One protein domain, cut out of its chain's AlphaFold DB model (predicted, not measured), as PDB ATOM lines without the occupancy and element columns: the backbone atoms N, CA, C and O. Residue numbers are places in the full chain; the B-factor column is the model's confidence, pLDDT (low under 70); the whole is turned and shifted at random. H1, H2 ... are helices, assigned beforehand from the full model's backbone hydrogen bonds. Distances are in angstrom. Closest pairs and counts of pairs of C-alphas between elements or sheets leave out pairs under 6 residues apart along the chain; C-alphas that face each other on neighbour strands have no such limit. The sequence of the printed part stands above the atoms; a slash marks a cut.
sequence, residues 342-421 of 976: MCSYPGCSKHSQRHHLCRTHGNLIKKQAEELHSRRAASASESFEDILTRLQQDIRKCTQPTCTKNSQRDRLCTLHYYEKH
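This is residues 342 to 421 of the 976 residues of an uncharacterized protein of Pythium brassicum (UniProt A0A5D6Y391). Two helices, H1 and H2, make a splayed pair: the chain folds back from H1 through the loop of residues 377 to 383 into H2, which crosses H1 at a steep tilt. Beyond the other end of this pair lie two long loop stretches, residues 342 to 358 and 396 to 413, with the short helix H3 at the far end, apart from both helices. The printed part has 80 residues, with three named helices in the order H1, H2, H3 and no named strand; the class is all helix, though under half of the residues, 38 of 80, are in named elements. It is only just compact, close to loose, with a radius of gyration of the C-alphas of 13.8 A, and elongated, spanning 44 by 28 by 16 A.

H1, residues 359 to 376, is the longest helix and touches H2, residues 384 to 395, with its residues 365 to 373 alone. Their closest C-alphas, those of Ala 369 and Leu 388, are 5.0 A apart. The two run opposite ways at a steep tilt of 52 degrees, 9.2 A from centre to centre. H3, residues 414 to 421, is apart from H1 and from H2. In H1, H2 and H3 every O i to N i+4 pair is within hydrogen-bond range.

H1 measures 25.7 A from C-alpha 359 at (-2.119, 1.315, -18.092) to C-alpha 376. H2 measures 16.8 A from its first C-alpha, 384, to its last, 395. H3 measures 10.7 A and ends at C-alpha 421, at (12.579, 8.501, 0.931).

The two C-alphas farthest apart, those of Ala 378 and Glu 419, are 44.0 A apart. The printed part has no cut. The link from H1 to H2 is short, with 7 residues, and that from H2 to H3 is long, with 18. The mean pLDDT of the printed part is 89.7, and residues 377 to 380 are under 70.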
ATOM      1  N   MET A 342      -0.957   6.873  -7.225       88.31
ATOM      2  CA  MET A 342       0.131   6.496  -8.121       88.31
ATOM      3  C   MET A 342       0.017   5.011  -8.465       88.31
ATOM      4  O   MET A 342      -0.764   4.269  -7.866       88.31
ATOM      5  N   CYS A 343       0.800   4.565  -9.438       92.12
ATOM      6  CA  CYS A 343       1.027   3.148  -9.645       92.12
ATOM      7  C   CYS A 343       1.802   2.577  -8.438       92.12
ATOM      8  O   CYS A 343       2.843   3.107  -8.062       92.12
ATOM      9  N   SER A 344       1.322   1.485  -7.839       91.81
ATOM     10  CA  SER A 344       2.031   0.760  -6.765       91.81
ATOM     11  C   SER A 344       3.121  -0.186  -7.287       91.81
ATOM     12  O   SER A 344       3.796  -0.841  -6.507       91.81
ATOM     13  N   TYR A 345       3.316  -0.253  -8.603       92.94
ATOM     14  CA  TYR A 345       4.412  -1.006  -9.216       92.94
ATOM     15  C   TYR A 345       5.751  -0.284  -8.950       92.94
ATOM     16  O   TYR A 345       5.763   0.941  -9.092       92.94
ATOM     17  N   PRO A 346       6.851  -0.982  -8.606       90.81
ATOM     18  CA  PRO A 346       8.127  -0.348  -8.256       90.81
ATOM     19  C   PRO A 346       8.678   0.604  -9.329       90.81
ATOM     20  O   PRO A 346       8.621   0.309 -10.525       90.81
ATOM     21  N   GLY A 347       9.210   1.750  -8.897       88.94
ATOM     22  CA  GLY A 347       9.808   2.779  -9.753       88.94
ATOM     23  C   GLY A 347       8.802   3.561 -10.608       88.94
ATOM     24  O   GLY A 347       9.194   4.251 -11.550       88.94
ATOM     25  N   CYS A 348       7.494   3.446 -10.353       92.19
ATOM     26  CA  CYS A 348       6.480   3.915 -11.293       92.19
ATOM     27  C   CYS A 348       5.869   5.273 -10.924       92.19
ATOM     28  O   CYS A 348       4.794   5.378 -10.331       92.19
ATOM     29  N   SER A 349       6.477   6.338 -11.448       89.25
ATOM     30  CA  SER A 349       5.985   7.724 -11.366       89.25
ATOM     31  C   SER A 349       4.676   8.015 -12.132       89.25
ATOM     32  O   SER A 349       4.223   9.161 -12.170       89.25
ATOM     33  N   LYS A 350       4.031   7.011 -12.747       89.69
ATOM     34  CA  LYS A 350       2.780   7.177 -13.511       89.69
ATOM     35  C   LYS A 350       1.549   7.030 -12.614       89.69
ATOM     36  O   LYS A 350       1.543   6.261 -11.655       89.69
ATOM     37  N   HIS A 351       0.471   7.728 -12.961       86.81
ATOM     38  CA  HIS A 351      -0.803   7.610 -12.249       86.81
ATOM     39  C   HIS A 351      -1.469   6.245 -12.432       86.81
ATOM     40  O   HIS A 351      -1.412   5.642 -13.508       86.81
ATOM     41  N   SER A 352      -2.137   5.794 -11.370       88.50
ATOM     42  CA  SER A 352      -3.045   4.649 -11.401       88.50
ATOM     43  C   SER A 352      -4.263   4.943 -12.288       88.50
ATOM     44  O   SER A 352      -4.689   6.088 -12.432       88.50
ATOM     45  N   GLN A 353      -4.825   3.895 -12.891       83.50
ATOM     46  CA  GLN A 353      -6.099   3.944 -13.618       83.50
ATOM     47  C   GLN A 353      -7.119   2.962 -13.036       83.50
ATOM     48  O   GLN A 353      -8.284   3.316 -12.862       83.50
ATOM     49  N   ARG A 354      -6.689   1.734 -12.725       81.69
ATOM     50  CA  ARG A 354      -7.471   0.704 -12.024       81.69
ATOM     51  C   ARG A 354      -6.522  -0.136 -11.160       81.69
ATOM     52  O   ARG A 354      -5.342  -0.227 -11.480       81.69
ATOM     53  N   HIS A 355      -7.021  -0.732 -10.073       86.38
ATOM     54  CA  HIS A 355      -6.269  -1.655  -9.195       86.38
ATOM     55  C   HIS A 355      -4.905  -1.127  -8.692       86.38
ATOM     56  O   HIS A 355      -3.998  -1.908  -8.434       86.38
ATOM     57  N   HIS A 356      -4.755   0.198  -8.537       86.69
ATOM     58  CA  HIS A 356      -3.494   0.869  -8.179       86.69
ATOM     59  C   HIS A 356      -2.359   0.654  -9.206       86.69
ATOM     60  O   HIS A 356      -1.180   0.766  -8.876       86.69
ATOM     61  N   LEU A 357      -2.702   0.398 -10.474       91.50
ATOM     62  CA  LEU A 357      -1.767   0.222 -11.586       91.50
ATOM     63  C   LEU A 357      -2.024   1.247 -12.702       91.50
ATOM     64  O   LEU A 357      -3.169   1.584 -13.021       91.50
ATOM     65  N   CYS A 358      -0.951   1.749 -13.319       92.56
ATOM     66  CA  CYS A 358      -1.033   2.521 -14.562       92.56
ATOM     67  C   CYS A 358      -1.328   1.595 -15.757       92.56
ATOM     68  O   CYS A 358      -1.107   0.389 -15.664       92.56
ATOM     69  N   ARG A 359      -1.762   2.133 -16.908       91.75
ATOM     70  CA  ARG A 359      -2.119   1.315 -18.092       91.75
ATOM     71  C   ARG A 359      -1.014   0.342 -18.526       91.75
ATOM     72  O   ARG A 359      -1.308  -0.797 -18.860       91.75
ATOM     73  N   THR A 360       0.246   0.782 -18.510       94.94
ATOM     74  CA  THR A 360       1.390  -0.055 -18.906       94.94
ATOM     75  C   THR A 360       1.561  -1.244 -17.964       94.94
ATOM     76  O   THR A 360       1.656  -2.374 -18.426       94.94
ATOM     77  N   HIS A 361       1.545  -1.010 -16.650       95.94
ATOM     78  CA  HIS A 361       1.778  -2.076 -15.676       95.94
ATOM     79  C   HIS A 361       0.530  -2.937 -15.446       95.94
ATOM     80  O   HIS A 361       0.665  -4.137 -15.287       95.94
ATOM     81  N   GLY A 362      -0.684  -2.391 -15.562       94.81
ATOM     82  CA  GLY A 362      -1.914  -3.192 -15.595       94.81
ATOM     83  C   GLY A 362      -1.920  -4.216 -16.737       94.81
ATOM     84  O   GLY A 362      -2.321  -5.357 -16.533       94.81
ATOM     85  N   ASN A 363      -1.403  -3.839 -17.913       95.50
ATOM     86  CA  ASN A 363      -1.213  -4.768 -19.029       95.50
ATOM     87  C   ASN A 363      -0.060  -5.762 -18.787       95.50
ATOM     88  O   ASN A 363      -0.172  -6.912 -19.195       95.50
ATOM     89  N   LEU A 364       1.025  -5.348 -18.120       95.94
ATOM     90  CA  LEU A 364       2.131  -6.244 -17.757       95.94
ATOM     91  C   LEU A 364       1.679  -7.341 -16.781       95.94
ATOM     92  O   LEU A 364       1.981  -8.506 -17.003       95.94
ATOM     93  N   ILE A 365       0.900  -6.987 -15.752       95.81
ATOM     94  CA  ILE A 365       0.379  -7.959 -14.777       95.81
ATOM     95  C   ILE A 365      -0.650  -8.904 -15.412       95.81
ATOM     96  O   ILE A 365      -0.685 -10.081 -15.063       95.81
ATOM     97  N   LYS A 366      -1.440  -8.433 -16.389       96.06
ATOM     98  CA  LYS A 366      -2.277  -9.311 -17.224       96.06
ATOM     99  C   LYS A 366      -1.436 -10.341 -17.981       96.06
ATOM    100  O   LYS A 366      -1.684 -11.525 -17.809       96.06
ATOM    101  N   LYS A 367      -0.381  -9.912 -18.684       96.62
ATOM    102  CA  LYS A 367       0.542 -10.830 -19.376       96.62
ATOM    103  C   LYS A 367       1.233 -11.827 -18.446       96.62
ATOM    104  O   LYS A 367       1.375 -12.983 -18.810       96.62
ATOM    105  N   GLN A 368       1.621 -11.408 -17.242       95.69
ATOM    106  CA  GLN A 368       2.202 -12.317 -16.247       95.69
ATOM    107  C   GLN A 368       1.186 -13.346 -15.732       95.69
ATOM    108  O   GLN A 368       1.558 -14.488 -15.484       95.69
ATOM    109  N   ALA A 369      -0.094 -12.982 -15.604       95.38
ATOM    110  CA  ALA A 369      -1.147 -13.940 -15.277       95.38
ATOM    111  C   ALA A 369      -1.500 -14.863 -16.458       95.38
ATOM    112  O   ALA A 369      -1.720 -16.048 -16.236       95.38
ATOM    113  N   GLU A 370      -1.505 -14.347 -17.695       94.44
ATOM    114  CA  GLU A 370      -1.670 -15.130 -18.931       94.44
ATOM    115  C   GLU A 370      -0.566 -16.201 -19.012       94.44
ATOM    116  O   GLU A 370      -0.858 -17.388 -19.115       94.44
ATOM    117  N   GLU A 371       0.697 -15.797 -18.846       93.94
ATOM    118  CA  GLU A 371       1.860 -16.688 -18.876       93.94
ATOM    119  C   GLU A 371       1.857 -17.718 -17.733       93.94
ATOM    120  O   GLU A 371       2.107 -18.900 -17.972       93.94
ATOM    121  N   LEU A 372       1.555 -17.308 -16.495       91.81
ATOM    122  CA  LEU A 372       1.470 -18.237 -15.362       91.81
ATOM    123  C   LEU A 372       0.315 -19.233 -15.509       91.81
ATOM    124  O   LEU A 372       0.478 -20.385 -15.116       91.81
ATOM    125  N   HIS A 373      -0.816 -18.821 -16.088       92.56
ATOM    126  CA  HIS A 373      -1.923 -19.727 -16.388       92.56
ATOM    127  C   HIS A 373      -1.523 -20.724 -17.486       92.56
ATOM    128  O   HIS A 373      -1.641 -21.923 -17.268       92.56
ATOM    129  N   SER A 374      -0.921 -20.276 -18.597       89.62
ATOM    130  CA  SER A 374      -0.399 -21.181 -19.637       89.62
ATOM    131  C   SER A 374       0.669 -22.155 -19.118       89.62
ATOM    132  O   SER A 374       0.675 -23.312 -19.523       89.62
ATOM    133  N   ARG A 375       1.539 -21.730 -18.189       87.38
ATOM    134  CA  ARG A 375       2.524 -22.607 -17.524       87.38
ATOM    135  C   ARG A 375       1.891 -23.599 -16.530       87.38
ATOM    136  O   ARG A 375       2.503 -24.623 -16.252       87.38
ATOM    137  N   ARG A 376       0.710 -23.299 -15.969       78.38
ATOM    138  CA  ARG A 376      -0.001 -24.132 -14.970       78.38
ATOM    139  C   ARG A 376      -1.130 -24.986 -15.550       78.38
ATOM    140  O   ARG A 376      -1.542 -25.941 -14.901       78.38
ATOM    141  N   ALA A 377      -1.573 -24.707 -16.775       66.31
ATOM    142  CA  ALA A 377      -2.630 -25.445 -17.471       66.31
ATOM    143  C   ALA A 377      -2.321 -26.943 -17.688       66.31
ATOM    144  O   ALA A 377      -3.227 -27.712 -17.989       66.31
ATOM    145  N   ALA A 378      -1.064 -27.365 -17.510       59.34
ATOM    146  CA  ALA A 378      -0.653 -28.767 -17.540       59.34
ATOM    147  C   ALA A 378      -0.863 -29.526 -16.209       59.34
ATOM    148  O   ALA A 378      -0.680 -30.740 -16.192       59.34
ATOM    149  N   SER A 379      -1.183 -28.854 -15.090       63.25
ATOM    150  CA  SER A 379      -1.211 -29.513 -13.768       63.25
ATOM    151  C   SER A 379      -2.097 -28.898 -12.674       63.25
ATOM    152  O   SER A 379      -2.214 -29.507 -11.611       63.25
ATOM    153  N   ALA A 380      -2.728 -27.732 -12.866       68.56
ATOM    154  CA  ALA A 380      -3.545 -27.103 -11.819       68.56
ATOM    155  C   ALA A 380      -4.799 -26.384 -12.341       68.56
ATOM    156  O   ALA A 380      -4.768 -25.700 -13.361       68.56
ATOM    157  N   SER A 381      -5.882 -26.457 -11.564       75.50
ATOM    158  CA  SER A 381      -7.193 -25.845 -11.835       75.50
ATOM    159  C   SER A 381      -7.302 -24.349 -11.479       75.50
ATOM    160  O   SER A 381      -8.405 -23.805 -11.454       75.50
ATOM    161  N   GLU A 382      -6.186 -23.652 -11.214       84.31
ATOM    162  CA  GLU A 382      -6.197 -22.200 -10.957       84.31
ATOM    163  C   GLU A 382      -6.673 -21.422 -12.199       84.31
ATOM    164  O   GLU A 382      -6.015 -21.434 -13.248       84.31
ATOM    165  N   SER A 383      -7.773 -20.671 -12.073       92.94
ATOM    166  CA  SER A 383      -8.245 -19.830 -13.170       92.94
ATOM    167  C   SER A 383      -7.290 -18.658 -13.432       92.94
ATOM    168  O   SER A 383      -6.615 -18.135 -12.537       92.94
ATOM    169  N   PHE A 384      -7.279 -18.177 -14.677       94.31
ATOM    170  CA  PHE A 384      -6.580 -16.945 -15.042       94.31
ATOM    171  C   PHE A 384      -7.006 -15.745 -14.173       94.31
ATOM    172  O   PHE A 384      -6.168 -14.903 -13.836       94.31
ATOM    173  N   GLU A 385      -8.283 -15.655 -13.786       94.12
ATOM    174  CA  GLU A 385      -8.787 -14.533 -12.987       94.12
ATOM    175  C   GLU A 385      -8.292 -14.581 -11.534       94.12
ATOM    176  O   GLU A 385      -7.983 -13.526 -10.970       94.12
ATOM    177  N   ASP A 386      -8.111 -15.773 -10.958       93.88
ATOM    178  CA  ASP A 386      -7.529 -15.958  -9.621       93.88
ATOM    179  C   ASP A 386      -6.046 -15.583  -9.604       93.88
ATOM    180  O   ASP A 386      -5.605 -14.797  -8.759       93.88
ATOM    181  N   ILE A 387      -5.282 -16.062 -10.592       94.56
ATOM    182  CA  ILE A 387      -3.860 -15.728 -10.772       94.56
ATOM    183  C   ILE A 387      -3.695 -14.211 -10.950       94.56
ATOM    184  O   ILE A 387      -2.885 -13.575 -10.266       94.56
ATOM    185  N   LEU A 388      -4.505 -13.599 -11.820       95.50
ATOM    186  CA  LEU A 388      -4.518 -12.154 -12.044       95.50
ATOM    187  C   LEU A 388      -4.901 -11.381 -10.774       95.50
ATOM    188  O   LEU A 388      -4.300 -10.345 -10.470       95.50
ATOM    189  N   THR A 389      -5.878 -11.873 -10.016       93.81
ATOM    190  CA  THR A 389      -6.325 -11.253  -8.767       93.81
ATOM    191  C   THR A 389      -5.240 -11.323  -7.697       93.81
ATOM    192  O   THR A 389      -4.961 -10.296  -7.074       93.81
ATOM    193  N   ARG A 390      -4.564 -12.471  -7.544       94.56
ATOM    194  CA  ARG A 390      -3.420 -12.679  -6.642       94.56
ATOM    195  C   ARG A 390      -2.271 -11.721  -6.960       94.56
ATOM    196  O   ARG A 390      -1.939 -10.892  -6.116       94.56
ATOM    197  N   LEU A 391      -1.774 -11.698  -8.203       94.62
ATOM    198  CA  LEU A 391      -0.708 -10.767  -8.613       94.62
ATOM    199  C   LEU A 391      -1.080  -9.293  -8.365       94.62
ATOM    200  O   LEU A 391      -0.259  -8.498  -7.899       94.62
ATOM    201  N   GLN A 392      -2.331  -8.906  -8.645       94.00
ATOM    202  CA  GLN A 392      -2.805  -7.557  -8.339       94.00
ATOM    203  C   GLN A 392      -2.899  -7.288  -6.834       94.00
ATOM    204  O   GLN A 392      -2.708  -6.144  -6.425       94.00
ATOM    205  N   GLN A 393      -3.286  -8.264  -6.006       92.50
ATOM    206  CA  GLN A 393      -3.316  -8.113  -4.548       92.50
ATOM    207  C   GLN A 393      -1.901  -7.952  -3.987       92.50
ATOM    208  O   GLN A 393      -1.682  -7.054  -3.182       92.50
ATOM    209  N   ASP A 394      -0.933  -8.738  -4.451       92.00
ATOM    210  CA  ASP A 394       0.437  -8.707  -3.929       92.00
ATOM    211  C   ASP A 394       1.154  -7.387  -4.236       92.00
ATOM    212  O   ASP A 394       1.844  -6.837  -3.382       92.00
ATOM    213  N   ILE A 395       0.904  -6.783  -5.404       92.69
ATOM    214  CA  ILE A 395       1.388  -5.425  -5.717       92.69
ATOM    215  C   ILE A 395       0.648  -4.342  -4.913       92.69
ATOM    216  O   ILE A 395       1.154  -3.229  -4.806       92.69
ATOM    217  N   ARG A 396      -0.535  -4.649  -4.362       89.81
ATOM    218  CA  ARG A 396      -1.314  -3.762  -3.482       89.81
ATOM    219  C   ARG A 396      -0.959  -3.912  -1.995       89.81
ATOM    220  O   ARG A 396      -1.467  -3.115  -1.210       89.81
ATOM    221  N   LYS A 397      -0.109  -4.866  -1.594       92.25
ATOM    222  CA  LYS A 397       0.420  -5.011  -0.220       92.25
ATOM    223  C   LYS A 397       1.686  -4.161  -0.038       92.25
ATOM    224  O   LYS A 397       2.405  -3.899  -1.001       92.25
ATOM    225  N   CYS A 398       1.974  -3.718   1.186       93.88
ATOM    226  CA  CYS A 398       3.245  -3.061   1.504       93.88
ATOM    227  C   CYS A 398       4.367  -4.102   1.662       93.88
ATOM    228  O   CYS A 398       4.240  -5.011   2.470       93.88
ATOM    229  N   THR A 399       5.502  -3.941   0.979       93.69
ATOM    230  CA  THR A 399       6.664  -4.858   1.064       93.69
ATOM    231  C   THR A 399       7.558  -4.631   2.288       93.69
ATOM    232  O   THR A 399       8.748  -4.916   2.231       93.69
ATOM    233  N   GLN A 400       7.020  -4.081   3.378       90.62
ATOM    234  CA  GLN A 400       7.728  -4.051   4.663       90.62
ATOM    235  C   GLN A 400       7.212  -5.230   5.493       90.62
ATOM    236  O   GLN A 400       5.992  -5.373   5.582       90.62
ATOM    237  N   PRO A 401       8.081  -6.068   6.085       89.12
ATOM    238  CA  PRO A 401       7.699  -7.395   6.577       89.12
ATOM    239  C   PRO A 401       6.644  -7.355   7.692       89.12
ATOM    240  O   PRO A 401       5.781  -8.220   7.763       89.12
ATOM    241  N   THR A 402       6.647  -6.304   8.512       91.69
ATOM    242  CA  THR A 402       5.678  -6.075   9.597       91.69
ATOM    243  C   THR A 402       4.408  -5.331   9.148       91.69
ATOM    244  O   THR A 402       3.605  -4.911   9.983       91.69
ATOM    245  N   CYS A 403       4.199  -5.104   7.841       92.56
ATOM    246  CA  CYS A 403       3.189  -4.170   7.345       92.56
ATOM    247  C   CYS A 403       1.986  -4.812   6.644       92.56
ATOM    248  O   CYS A 403       1.995  -5.069   5.443       92.56
ATOM    249  N   THR A 404       0.865  -4.882   7.356       91.50
ATOM    250  CA  THR A 404      -0.447  -5.277   6.808       91.50
ATOM    251  C   THR A 404      -1.154  -4.183   5.988       91.50
ATOM    252  O   THR A 404      -2.251  -4.401   5.478       91.50
ATOM    253  N   LYS A 405      -0.570  -2.982   5.853       90.56
ATOM    254  CA  LYS A 405      -1.199  -1.845   5.150       90.56
ATOM    255  C   LYS A 405      -1.033  -1.982   3.635       90.56
ATOM    256  O   LYS A 405       0.024  -2.377   3.151       90.56
ATOM    257  N   ASN A 406      -2.037  -1.548   2.873       90.12
ATOM    258  CA  ASN A 406      -1.935  -1.504   1.414       90.12
ATOM    259  C   ASN A 406      -0.874  -0.494   0.935       90.12
ATOM    260  O   ASN A 406      -0.672   0.565   1.540       90.12
ATOM    261  N   SER A 407      -0.239  -0.795  -0.194       90.69
ATOM    262  CA  SER A 407       0.678   0.114  -0.872       90.69
ATOM    263  C   SER A 407      -0.058   1.249  -1.586       90.69
ATOM    264  O   SER A 407      -1.131   1.071  -2.167       90.69
ATOM    265  N   GLN A 408       0.566   2.423  -1.600       87.19
ATOM    266  CA  GLN A 408       0.056   3.625  -2.264       87.19
ATOM    267  C   GLN A 408       0.975   4.106  -3.402       87.19
ATOM    268  O   GLN A 408       0.529   4.842  -4.290       87.19
ATOM    269  N   ARG A 409       2.251   3.698  -3.379       88.50
ATOM    270  CA  ARG A 409       3.278   3.949  -4.402       88.50
ATOM    271  C   ARG A 409       4.427   2.955  -4.198       88.50
ATOM    272  O   ARG A 409       4.699   2.615  -3.054       88.50
ATOM    273  N   ASP A 410       5.084   2.502  -5.267       89.62
ATOM    274  CA  ASP A 410       6.343   1.730  -5.203       89.62
ATOM    275  C   ASP A 410       6.338   0.542  -4.207       89.62
ATOM    276  O   ASP A 410       7.294   0.332  -3.467       89.62
ATOM    277  N   ARG A 411       5.229  -0.215  -4.160       92.31
ATOM    278  CA  ARG A 411       4.919  -1.289  -3.190       92.31
ATOM    279  C   ARG A 411       5.056  -0.912  -1.701       92.31
ATOM    280  O   ARG A 411       5.117  -1.788  -0.847       92.31
ATOM    281  N   LEU A 412       5.014   0.371  -1.346       92.06
ATOM    282  CA  LEU A 412       5.047   0.852   0.039       92.06
ATOM    283  C   LEU A 412       3.747   1.566   0.424       92.06
ATOM    284  O   LEU A 412       3.118   2.253  -0.389       92.06
ATOM    285  N   CYS A 413       3.325   1.412   1.683       92.25
ATOM    286  CA  CYS A 413       2.274   2.253   2.258       92.25
ATOM    287  C   CYS A 413       2.788   3.697   2.423       92.25
ATOM    288  O   CYS A 413       3.989   3.949   2.345       92.25
ATOM    289  N   THR A 414       1.897   4.668   2.644       88.75
ATOM    290  CA  THR A 414       2.280   6.093   2.711       88.75
ATOM    291  C   THR A 414       3.366   6.391   3.744       88.75
ATOM    292  O   THR A 414       4.256   7.181   3.458       88.75
ATOM    293  N   LEU A 415       3.299   5.754   4.915       91.56
ATOM    294  CA  LEU A 415       4.246   5.928   6.018       91.56
ATOM    295  C   LEU A 415       5.630   5.366   5.645       91.56
ATOM    296  O   LEU A 415       6.580   6.132   5.522       91.56
ATOM    297  N   HIS A 416       5.707   4.079   5.294       93.62
ATOM    298  CA  HIS A 416       6.966   3.432   4.899       93.62
ATOM    299  C   HIS A 416       7.595   4.028   3.624       93.62
ATOM    300  O   HIS A 416       8.810   3.965   3.448       93.62
ATOM    301  N   TYR A 417       6.795   4.633   2.738       90.31
ATOM    302  CA  TYR A 417       7.310   5.397   1.601       90.31
ATOM    303  C   TYR A 417       8.033   6.678   2.047       90.31
ATOM    304  O   TYR A 417       9.121   6.967   1.551       90.31
ATOM    305  N   TYR A 418       7.455   7.443   2.980       88.75
ATOM    306  CA  TYR A 418       8.099   8.651   3.504       88.75
ATOM    307  C   TYR A 418       9.295   8.348   4.403       88.75
ATOM    308  O   TYR A 418      10.231   9.132   4.407       88.75
ATOM    309  N   GLU A 419       9.323   7.218   5.104       90.81
ATOM    310  CA  GLU A 419      10.515   6.802   5.854       90.81
ATOM    311  C   GLU A 419      11.657   6.430   4.899       90.81
ATOM    312  O   GLU A 419      12.741   7.003   4.991       90.81
ATOM    313  N   LYS A 420      11.391   5.583   3.890       88.56
ATOM    314  CA  LYS A 420      12.403   5.180   2.896       88.56
ATOM    315  C   LYS A 420      12.971   6.349   2.078       88.56
ATOM    316  O   LYS A 420      14.130   6.299   1.686       88.56
ATOM    317  N   HIS A 421      12.167   7.373   1.782       81.69
ATOM    318  CA  HIS A 421      12.579   8.501   0.931       81.69
ATOM    319  C   HIS A 421      12.815   9.824   1.677       81.69
ATOM    320  O   HIS A 421      13.310  10.768   1.067       81.69
TER     321      HIS A 421